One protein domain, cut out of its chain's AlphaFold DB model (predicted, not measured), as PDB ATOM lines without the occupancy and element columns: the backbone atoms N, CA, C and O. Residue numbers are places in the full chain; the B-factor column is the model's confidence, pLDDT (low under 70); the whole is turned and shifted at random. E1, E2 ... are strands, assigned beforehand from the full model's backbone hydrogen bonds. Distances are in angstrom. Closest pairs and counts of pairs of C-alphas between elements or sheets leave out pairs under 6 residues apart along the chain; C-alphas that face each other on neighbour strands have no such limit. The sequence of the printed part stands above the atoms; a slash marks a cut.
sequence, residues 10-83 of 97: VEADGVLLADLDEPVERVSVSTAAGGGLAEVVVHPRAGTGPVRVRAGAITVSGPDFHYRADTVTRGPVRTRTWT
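AT A GLANCE: This is residues 10 to 83 of the 97 residues of an uncharacterized protein of Streptomyces sparsogenes DSM 40356 (UniProt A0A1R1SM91). Two small, twisted sheets lie partly face to face as a sandwich, their strands crossed at 45 degrees. One is the meander E3 E4 E5; the other joins the short hairpin E1 and E2 to the long hairpin E6 and E7, which bends sharply and folds back on its way to its turn. The printed part has 74 residues with no named helix and seven strands, E1 to E7 in turn, all strand by class; both sheets, E2 - E1 - E6 - E7 and E3 - E4 - E5, are antiparallel. It is compact, with a radius of gyration of the C-alphas of 12.0 A and spans of 33 by 31 by 22 A.

IN THESE COORDINATES: E1, residues 10 to 12, begins at C-alpha 10 (221.552, 130.696, 32.936). E2 is residues 15 to 18. E3, residues 24 to 31, measures 20.7 A, and E4, residues 38 to 44, 18.9 A. E5 is residues 51 to 55, 12.7 A. E6, residues 57 to 69, measures 15.8 A and bends by 137 degrees at residue 66. E7, residues 72 to 83, measures 18.2 A, bends by 123 degrees at residue 77 and ends at C-alpha 83 (212.809, 123.943, 24.798).

HOW THE PARTS SIT: E1 pairs with E2 through N 10 and O 18, 2.8 A, and with E6 through N 11 and O 59, 2.9 A. E6 and E7 have N 58 and O 82 at 2.9 A. In the meander, each strand the antiparallel neighbour of the one before, N 28 and O 41 are 2.9 A apart, and N 40 and O 53 2.9 A. Between the sheets, the closest C-alphas of E1 and E5 are those of Ala 12 and Ala 55, 5.6 A. E3 and E6 are near each other; E7 and E5 are apart.

THE WHOLE: The C-alphas farthest apart, of Gly 34 and Pro 63, are 34.4 A apart. The printed part has no cut, and no link is long. Mean pLDDT of the printed part is 93.6; residue 34 is under 70.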
ATOM      1  N   VAL A  10     221.838 131.145  34.301       98.31
ATOM      2  CA  VAL A  10     221.552 130.696  32.936       98.31
ATOM      3  C   VAL A  10     222.154 129.316  32.745       98.31
ATOM      4  O   VAL A  10     223.370 129.153  32.796       98.31
ATOM      5  N   GLU A  11     221.298 128.338  32.483       98.56
ATOM      6  CA  GLU A  11     221.685 126.964  32.184       98.56
ATOM      7  C   GLU A  11     221.236 126.583  30.776       98.56
ATOM      8  O   GLU A  11     220.108 126.877  30.372       98.56
ATOM      9  N   ALA A  12     222.109 125.905  30.038       98.31
ATOM     10  CA  ALA A  12     221.859 125.421  28.689       98.31
ATOM     11  C   ALA A  12     222.236 123.937  28.609       98.31
ATOM     12  O   ALA A  12     223.385 123.583  28.853       98.31
ATOM     13  N   ASP A  13     221.257 123.070  28.343       97.75
ATOM     14  CA  ASP A  13     221.396 121.603  28.389       97.75
ATOM     15  C   ASP A  13     222.076 121.090  29.680       97.75
ATOM     16  O   ASP A  13     222.861 120.145  29.672       97.75
ATOM     17  N   GLY A  14     221.782 121.740  30.814       97.19
ATOM     18  CA  GLY A  14     222.361 121.426  32.127       97.19
ATOM     19  C   GLY A  14     223.745 122.035  32.393       97.19
ATOM     20  O   GLY A  14     224.265 121.888  33.496       97.19
ATOM     21  N   VAL A  15     224.337 122.746  31.428       98.06
ATOM     22  CA  VAL A  15     225.613 123.459  31.586       98.06
ATOM     23  C   VAL A  15     225.364 124.890  32.056       98.06
ATOM     24  O   VAL A  15     224.611 125.637  31.432       98.06
ATOM     25  N   LEU A  16     226.024 125.289  33.144       97.56
ATOM     26  CA  LEU A  16     225.975 126.647  33.686       97.56
ATOM     27  C   LEU A  16     226.772 127.619  32.798       97.56
ATOM     28  O   LEU A  16     227.957 127.405  32.556       97.56
ATOM     29  N   LEU A  17     226.121 128.687  32.329       96.44
ATOM     30  CA  LEU A  17     226.733 129.734  31.498       96.44
ATOM     31  C   LEU A  17     227.008 131.036  32.263       96.44
ATOM     32  O   LEU A  17     227.907 131.781  31.889       96.44
ATOM     33  N   ALA A  18     226.184 131.329  33.267       95.94
ATOM     34  CA  ALA A  18     226.315 132.453  34.191       95.94
ATOM     35  C   ALA A  18     225.513 132.132  35.456       95.94
ATOM     36  O   ALA A  18     224.463 131.487  35.354       95.94
ATOM     37  N   ASP A  19     225.978 132.580  36.619       96.19
ATOM     38  CA  ASP A  19     225.280 132.411  37.899       96.19
ATOM     39  C   ASP A  19     224.963 133.769  38.555       96.19
ATOM     40  O   ASP A  19     225.308 134.837  38.051       96.19
ATOM     41  N   LEU A  20     224.228 133.751  39.668       95.44
ATOM     42  CA  LEU A  20     223.676 134.950  40.313       95.44
ATOM     43  C   LEU A  20     224.734 135.945  40.820       95.44
ATOM     44  O   LEU A  20     224.427 137.126  41.027       95.44
ATOM     45  N   ASP A  21     225.955 135.484  41.059       93.19
ATOM     46  CA  ASP A  21     227.111 136.275  41.476       93.19
ATOM     47  C   ASP A  21     227.758 137.051  40.320       93.19
ATOM     48  O   ASP A  21     228.348 138.104  40.578       93.19
ATOM     49  N   GLU A  22     227.523 136.629  39.074       91.81
ATOM     50  CA  GLU A  22     227.983 137.249  37.831       91.81
ATOM     51  C   GLU A  22     226.817 137.919  37.071       91.81
ATOM     52  O   GLU A  22     226.166 137.303  36.225       91.81
ATOM     53  N   PRO A  23     226.514 139.211  37.324       94.06
ATOM     54  CA  PRO A  23     225.404 139.877  36.657       94.06
ATOM     55  C   PRO A  23     225.553 139.859  35.136       94.06
ATOM     56  O   PRO A  23     226.629 140.127  34.600       94.06
ATOM     57  N   VAL A  24     224.449 139.651  34.428       95.38
ATOM     58  CA  VAL A  24     224.388 139.656  32.966       95.38
ATOM     59  C   VAL A  24     223.731 140.934  32.460       95.38
ATOM     60  O   VAL A  24     222.745 141.424  33.006       95.38
ATOM     61  N   GLU A  25     224.262 141.504  31.386       94.69
ATOM     62  CA  GLU A  25     223.664 142.665  30.726       94.69
ATOM     63  C   GLU A  25     222.558 142.268  29.750       94.69
ATOM     64  O   GLU A  25     221.651 143.056  29.475       94.69
ATOM     65  N   ARG A  26     222.673 141.069  29.171       94.12
ATOM     66  CA  ARG A  26     221.734 140.536  28.187       94.12
ATOM     67  C   ARG A  26     221.866 139.025  28.092       94.12
ATOM     68  O   ARG A  26     222.975 138.507  28.017       94.12
ATOM     69  N   VAL A  27     220.724 138.363  27.982       96.81
ATOM     70  CA  VAL A  27     220.611 136.983  27.512       96.81
ATOM     71  C   VAL A  27     219.720 137.017  26.280       96.81
ATOM     72  O   VAL A  27     218.646 137.620  26.317       96.81
ATOM     73  N   SER A  28     220.163 136.423  25.178       96.62
ATOM     74  CA  SER A  28     219.336 136.235  23.987       96.62
ATOM     75  C   SER A  28     219.301 134.770  23.605       96.62
ATOM     76  O   SER A  28     220.341 134.117  23.561       96.62
ATOM     77  N   VAL A  29     218.100 134.290  23.307       96.44
ATOM     78  CA  VAL A  29     217.844 132.945  22.803       96.44
ATOM     79  C   VAL A  29     217.153 133.101  21.457       96.44
ATOM     80  O   VAL A  29     216.134 133.787  21.365       96.44
ATOM     81  N   SER A  30     217.708 132.494  20.417       93.44
ATOM     82  CA  SER A  30     217.155 132.533  19.061       93.44
ATOM     83  C   SER A  30     217.249 131.168  18.401       93.44
ATOM     84  O   SER A  30     218.168 130.400  18.670       93.44
ATOM     85  N   THR A  31     216.315 130.851  17.510       88.25
ATOM     86  CA  THR A  31     216.430 129.649  16.683       88.25
ATOM     87  C   THR A  31     217.626 129.793  15.741       88.25
ATOM     88  O   THR A  31     217.750 130.788  15.028       88.25
ATOM     89  N   ALA A  32     218.531 128.813  15.746       76.25
ATOM     90  CA  ALA A  32     219.629 128.777  14.788       76.25
ATOM     91  C   ALA A  32     219.151 128.129  13.480       76.25
ATOM     92  O   ALA A  32     218.392 127.156  13.496       76.25
ATOM     93  N   ALA A  33     219.618 128.636  12.337       72.12
ATOM     94  CA  ALA A  33     219.345 127.995  11.057       72.12
ATOM     95  C   ALA A  33     219.928 126.566  11.037       72.12
ATOM     96  O   ALA A  33     221.110 126.366  11.316       72.12
ATOM     97  N   GLY A  34     219.088 125.581  10.697       67.00
ATOM     98  CA  GLY A  34     219.529 124.253  10.256       67.00
ATOM     99  C   GLY A  34     220.120 123.301  11.304       67.00
ATOM    100  O   GLY A  34     220.911 122.449  10.922       67.00
ATOM    101  N   GLY A  35     219.774 123.399  12.595       71.75
ATOM    102  CA  GLY A  35     220.452 122.573  13.614       71.75
ATOM    103  C   GLY A  35     219.608 121.976  14.735       71.75
ATOM    104  O   GLY A  35     220.176 121.315  15.592       71.75
ATOM    105  N   GLY A  36     218.295 122.221  14.786       86.50
ATOM    106  CA  GLY A  36     217.439 121.686  15.859       86.50
ATOM    107  C   GLY A  36     217.798 122.156  17.279       86.50
ATOM    108  O   GLY A  36     217.283 121.608  18.245       86.50
ATOM    109  N   LEU A  37     218.648 123.179  17.397       93.25
ATOM    110  CA  LEU A  37     219.089 123.800  18.643       93.25
ATOM    111  C   LEU A  37     218.890 125.317  18.555       93.25
ATOM    112  O   LEU A  37     218.887 125.901  17.464       93.25
ATOM    113  N   ALA A  38     218.751 125.960  19.706       94.88
ATOM    114  CA  ALA A  38     218.737 127.406  19.819       94.88
ATOM    115  C   ALA A  38     220.162 127.910  20.034       94.88
ATOM    116  O   ALA A  38     220.947 127.290  20.746       94.88
ATOM    117  N   GLU A  39     220.486 129.050  19.435       96.12
ATOM    118  CA  GLU A  39     221.655 129.826  19.819       96.12
ATOM    119  C   GLU A  39     221.334 130.607  21.095       96.12
ATOM    120  O   GLU A  39     220.319 131.302  21.180       96.12
ATOM    121  N   VAL A  40     222.217 130.485  22.082       97.19
ATOM    122  CA  VAL A  40     222.155 131.208  23.350       97.19
ATOM    123  C   VAL A  40     223.372 132.109  23.429       97.19
ATOM    124  O   VAL A  40     224.507 131.636  23.354       97.19
ATOM    125  N   VAL A  41     223.134 133.407  23.600       97.50
ATOM    126  CA  VAL A  41     224.191 134.397  23.813       97.50
ATOM    127  C   VAL A  41     223.986 135.053  25.164       97.50
ATOM    128  O   VAL A  41     222.969 135.710  25.404       97.50
ATOM    129  N   VAL A  42     224.973 134.897  26.035       97.44
ATOM    130  CA  VAL A  42     225.032 135.566  27.331       97.44
ATOM    131  C   VAL A  42     226.078 136.666  27.241       97.44
ATOM    132  O   VAL A  42     227.202 136.439  26.799       97.44
ATOM    133  N   HIS A  43     225.703 137.872  27.649       96.19
ATOM    134  CA  HIS A  43     226.612 138.999  27.812       96.19
ATOM    135  C   HIS A  43     226.819 139.248  29.307       96.19
ATOM    136  O   HIS A  43     225.984 139.927  29.912       96.19
ATOM    137  N   PRO A  44     227.897 138.723  29.908       93.69
ATOM    138  CA  PRO A  44     228.279 139.072  31.269       93.69
ATOM    139  C   PRO A  44     228.528 140.579  31.410       93.69
ATOM    140  O   PRO A  44     228.975 141.239  30.470       93.69
ATOM    141  N   ARG A  45     228.252 141.133  32.592       92.25
ATOM    142  CA  ARG A  45     228.581 142.526  32.940       92.25
ATOM    143  C   ARG A  45     230.082 142.735  33.089       92.25
ATOM    144  O   ARG A  45     230.576 143.814  32.772       92.25
ATOM    145  N   ALA A  46     230.773 141.722  33.591       86.31
ATOM    146  CA  ALA A  46     232.217 141.670  33.713       86.31
ATOM    147  C   ALA A  46     232.727 140.474  32.903       86.31
ATOM    148  O   ALA A  46     232.123 139.409  32.951       86.31
ATOM    149  N   GLY A  47     233.809 140.649  32.146       81.06
ATOM    150  CA  GLY A  47     234.392 139.581  31.334       81.06
ATOM    151  C   GLY A  47     235.003 140.082  30.029       81.06
ATOM    152  O   GLY A  47     234.880 141.253  29.670       81.06
ATOM    153  N   THR A  48     235.676 139.178  29.318       79.94
ATOM    154  CA  THR A  48     236.403 139.465  28.068       79.94
ATOM    155  C   THR A  48     235.521 139.403  26.817       79.94
ATOM    156  O   THR A  48     235.947 139.838  25.749       79.94
ATOM    157  N   GLY A  49     234.283 138.906  26.925       90.69
ATOM    158  CA  GLY A  49     233.342 138.857  25.811       90.69
ATOM    159  C   GLY A  49     232.077 138.041  26.097       90.69
ATOM    160  O   GLY A  49     231.933 137.466  27.173       90.69
ATOM    161  N   PRO A  50     231.131 138.009  25.143       95.75
ATOM    162  CA  PRO A  50     229.923 137.199  25.252       95.75
ATOM    163  C   PRO A  50     230.210 135.698  25.136       95.75
ATOM    164  O   PRO A  50     230.981 135.268  24.275       95.75
ATOM    165  N   VAL A  51     229.495 134.911  25.933       95.94
ATOM    166  CA  VAL A  51     229.460 133.447  25.845       95.94
ATOM    167  C   VAL A  51     228.398 133.050  24.824       95.94
ATOM    168  O   VAL A  51     227.275 133.554  24.871       95.94
ATOM    169  N   ARG A  52     228.750 132.161  23.890       96.62
ATOM    170  CA  ARG A  52     227.839 131.639  22.862       96.62
ATOM    171  C   ARG A  52     227.818 130.124  22.898       96.62
ATOM    172  O   ARG A  52     228.873 129.505  22.803       96.62
ATOM    173  N   VAL A  53     226.625 129.546  22.978       96.38
ATOM    174  CA  VAL A  53     226.422 128.094  22.907       96.38
ATOM    175  C   VAL A  53     225.200 127.760  22.057       96.38
ATOM    176  O   VAL A  53     224.362 128.620  21.782       96.38
ATOM    177  N   ARG A  54     225.093 126.497  21.642       95.88
ATOM    178  CA  ARG A  54     223.877 125.935  21.049       95.88
ATOM    179  C   ARG A  54     223.285 124.923  22.017       95.88
ATOM    180  O   ARG A  54     224.041 124.095  22.511       95.88
ATOM    181  N   ALA A  55     221.980 124.995  22.267       96.06
ATOM    182  CA  ALA A  55     221.314 124.115  23.224       96.06
ATOM    183  C   ALA A  55     219.861 123.793  22.855       96.06
ATOM    184  O   ALA A  55     219.197 124.561  22.151       96.06
ATOM    185  N   GLY A  56     219.376 122.647  23.328       95.56
ATOM    186  CA  GLY A  56     218.004 122.179  23.137       95.56
ATOM    187  C   GLY A  56     217.055 122.667  24.230       95.56
ATOM    188  O   GLY A  56     215.889 122.939  23.953       95.56
ATOM    189  N   ALA A  57     217.550 122.828  25.454       97.00
ATOM    190  CA  ALA A  57     216.814 123.348  26.594       97.00
ATOM    191  C   ALA A  57     217.611 124.457  27.289       97.00
ATOM    192  O   ALA A  57     218.802 124.321  27.560       97.00
ATOM    193  N   ILE A  58     216.935 125.561  27.593       98.31
ATOM    194  CA  ILE A  58     217.520 126.731  28.240       98.31
ATOM    195  C   ILE A  58     216.660 127.080  29.438       98.31
ATOM    196  O   ILE A  58     215.473 127.357  29.268       98.31
ATOM    197  N   THR A  59     217.254 127.122  30.624       98.56
ATOM    198  CA  THR A  59     216.594 127.572  31.850       98.56
ATOM    199  C   THR A  59     217.260 128.847  32.338       98.56
ATOM    200  O   THR A  59     218.474 128.905  32.515       98.56
ATOM    201  N   VAL A  60     216.452 129.879  32.564       98.31
ATOM    202  CA  VAL A  60     216.885 131.135  33.177       98.31
ATOM    203  C   VAL A  60     216.131 131.313  34.482       98.31
ATOM    204  O   VAL A  60     214.898 131.246  34.489       98.31
ATOM    205  N   SER A  61     216.853 131.557  35.571       98.31
ATOM    206  CA  SER A  61     216.278 131.845  36.885       98.31
ATOM    207  C   SER A  61     216.930 133.056  37.557       98.31
ATOM    208  O   SER A  61     218.038 133.456  37.213       98.31
ATOM    209  N   GLY A  62     216.224 133.688  38.493       96.62
ATOM    210  CA  GLY A  62     216.694 134.866  39.226       96.62
ATOM    211  C   GLY A  62     215.656 135.380  40.232       96.62
ATOM    212  O   GLY A  62     214.616 134.742  40.401       96.62
ATOM    213  N   PRO A  63     215.907 136.525  40.901       93.94
ATOM    214  CA  PRO A  63     214.994 137.077  41.905       93.94
ATOM    215  C   PRO A  63     213.587 137.334  41.360       93.94
ATOM    216  O   PRO A  63     212.629 136.791  41.900       93.94
ATOM    217  N   ASP A  64     213.501 138.138  40.295       93.94
ATOM    218  CA  ASP A  64     212.349 138.371  39.422       93.94
ATOM    219  C   ASP A  64     212.872 139.078  38.156       93.94
ATOM    220  O   ASP A  64     213.652 140.029  38.253       93.94
ATOM    221  N   PHE A  65     212.478 138.629  36.962       94.06
ATOM    222  CA  PHE A  65     212.922 139.228  35.700       94.06
ATOM    223  C   PHE A  65     211.816 139.293  34.647       94.06
ATOM    224  O   PHE A  65     210.848 138.533  34.664       94.06
ATOM    225  N   HIS A  66     211.985 140.216  33.700       95.50
ATOM    226  CA  HIS A  66     211.159 140.313  32.500       95.50
ATOM    227  C   HIS A  66     211.948 139.809  31.297       95.50
ATOM    228  O   HIS A  66     213.160 140.004  31.212       95.50
ATOM    229  N   TYR A  67     211.257 139.207  30.338       94.88
ATOM    230  CA  TYR A  67     211.842 138.834  29.056       94.88
ATOM    231  C   TYR A  67     210.931 139.265  27.916       94.88
ATOM    232  O   TYR A  67     209.720 139.398  28.081       94.88
ATOM    233  N   ARG A  68     211.518 139.463  26.740       95.38
ATOM    234  CA  ARG A  68     210.779 139.737  25.511       95.38
ATOM    235  C   ARG A  68     210.853 138.514  24.612       95.38
ATOM    236  O   ARG A  68     211.949 138.047  24.319       95.38
ATOM    237  N   ALA A  69     209.701 138.025  24.175       92.94
ATOM    238  CA  ALA A  69     209.587 136.999  23.148       92.94
ATOM    239  C   ALA A  69     208.721 137.557  22.021       92.94
ATOM    240  O   ALA A  69     207.651 138.108  22.284       92.94
ATOM    241  N   ASP A  70     209.216 137.464  20.790       89.06
ATOM    242  CA  ASP A  70     208.604 138.059  19.602       89.06
ATOM    243  C   ASP A  70     208.373 139.564  19.775       89.06
ATOM    244  O   ASP A  70     209.313 140.356  19.691       89.06
ATOM    245  N   THR A  71     207.140 139.974  20.062       87.81
ATOM    246  CA  THR A  71     206.739 141.363  20.317       87.81
ATOM    247  C   THR A  71     206.230 141.591  21.739       87.81
ATOM    248  O   THR A  71     205.961 142.732  22.107       87.81
ATOM    249  N   VAL A  72     206.143 140.542  22.558       94.06
ATOM    250  CA  VAL A  72     205.504 140.580  23.874       94.06
ATOM    251  C   VAL A  72     206.555 140.549  24.978       94.06
ATOM    252  O   VAL A  72     207.363 139.622  25.072       94.06
ATOM    253  N   THR A  73     206.508 141.546  25.859       95.75
ATOM    254  CA  THR A  73     207.229 141.513  27.135       95.75
ATOM    255  C   THR A  73     206.411 140.716  28.147       95.75
ATOM    256  O   THR A  73     205.234 140.993  28.359       95.75
ATOM    257  N   ARG A  74     207.031 139.716  28.767       95.06
ATOM    258  CA  ARG A  74     206.444 138.852  29.794       95.06
ATOM    259  C   ARG A  74     207.227 138.994  31.097       95.06
ATOM    260  O   ARG A  74     208.441 139.187  31.067       95.06
ATOM    261  N   GLY A  75     206.537 138.861  32.224       94.00
ATOM    262  CA  GLY A  75     207.124 138.944  33.562       94.00
ATOM    263  C   GLY A  75     206.338 139.858  34.513       94.00
ATOM    264  O   GLY A  75     205.319 140.409  34.093       94.00
ATOM    265  N   PRO A  76     206.806 140.000  35.768       95.06
ATOM    266  CA  PRO A  76     208.005 139.355  36.307       95.06
ATOM    267  C   PRO A  76     207.820 137.841  36.490       95.06
ATOM    268  O   PRO A  76     206.739 137.367  36.832       95.06
ATOM    269  N   VAL A  77     208.878 137.076  36.231       97.38
ATOM    270  CA  VAL A  77     208.960 135.642  36.541       97.38
ATOM    271  C   VAL A  77     210.261 135.344  37.277       97.38
ATOM    272  O   VAL A  77     211.252 136.048  37.096       97.38
ATOM    273  N   ARG A  78     210.270 134.266  38.062       97.62
ATOM    274  CA  ARG A  78     211.473 133.781  38.761       97.62
ATOM    275  C   ARG A  78     212.278 132.785  37.959       97.62
ATOM    276  O   ARG A  78     213.497 132.771  38.054       97.62
ATOM    277  N   THR A  79     211.587 131.975  37.162       97.88
ATOM    278  CA  THR A  79     212.185 130.924  36.348       97.88
ATOM    279  C   THR A  79     211.432 130.816  35.037       97.88
ATOM    280  O   THR A  79     210.198 130.876  35.004       97.88
ATOM    281  N   ARG A  80     212.167 130.621  33.949       98.00
ATOM    282  CA  ARG A  80     211.596 130.279  32.655       98.00
ATOM    283  C   ARG A  80     212.491 129.289  31.929       98.00
ATOM    284  O   ARG A  80     213.695 129.499  31.841       98.00
ATOM    285  N   THR A  81     211.861 128.263  31.366       97.62
ATOM    286  CA  THR A  81     212.516 127.295  30.487       97.62
ATOM    287  C   THR A  81     211.983 127.437  29.065       97.62
ATOM    288  O   THR A  81     210.777 127.616  28.856       97.62
ATOM    289  N   TRP A  82     212.886 127.373  28.092       96.38
ATOM    290  CA  TRP A  82     212.583 127.264  26.670       96.38
ATOM    291  C   TRP A  82     213.187 125.971  26.141       96.38
ATOM    292  O   TRP A  82     214.369 125.718  26.352       96.38
ATOM    293  N   THR A  83     212.380 125.189  25.433       95.06
ATOM    294  CA  THR A  83     212.809 123.943  24.798       95.06
ATOM    295  C   THR A  83     212.602 124.062  23.301       95.06
ATOM    296  O   THR A  83     211.545 124.499  22.841       95.06
TER     297      THR A  83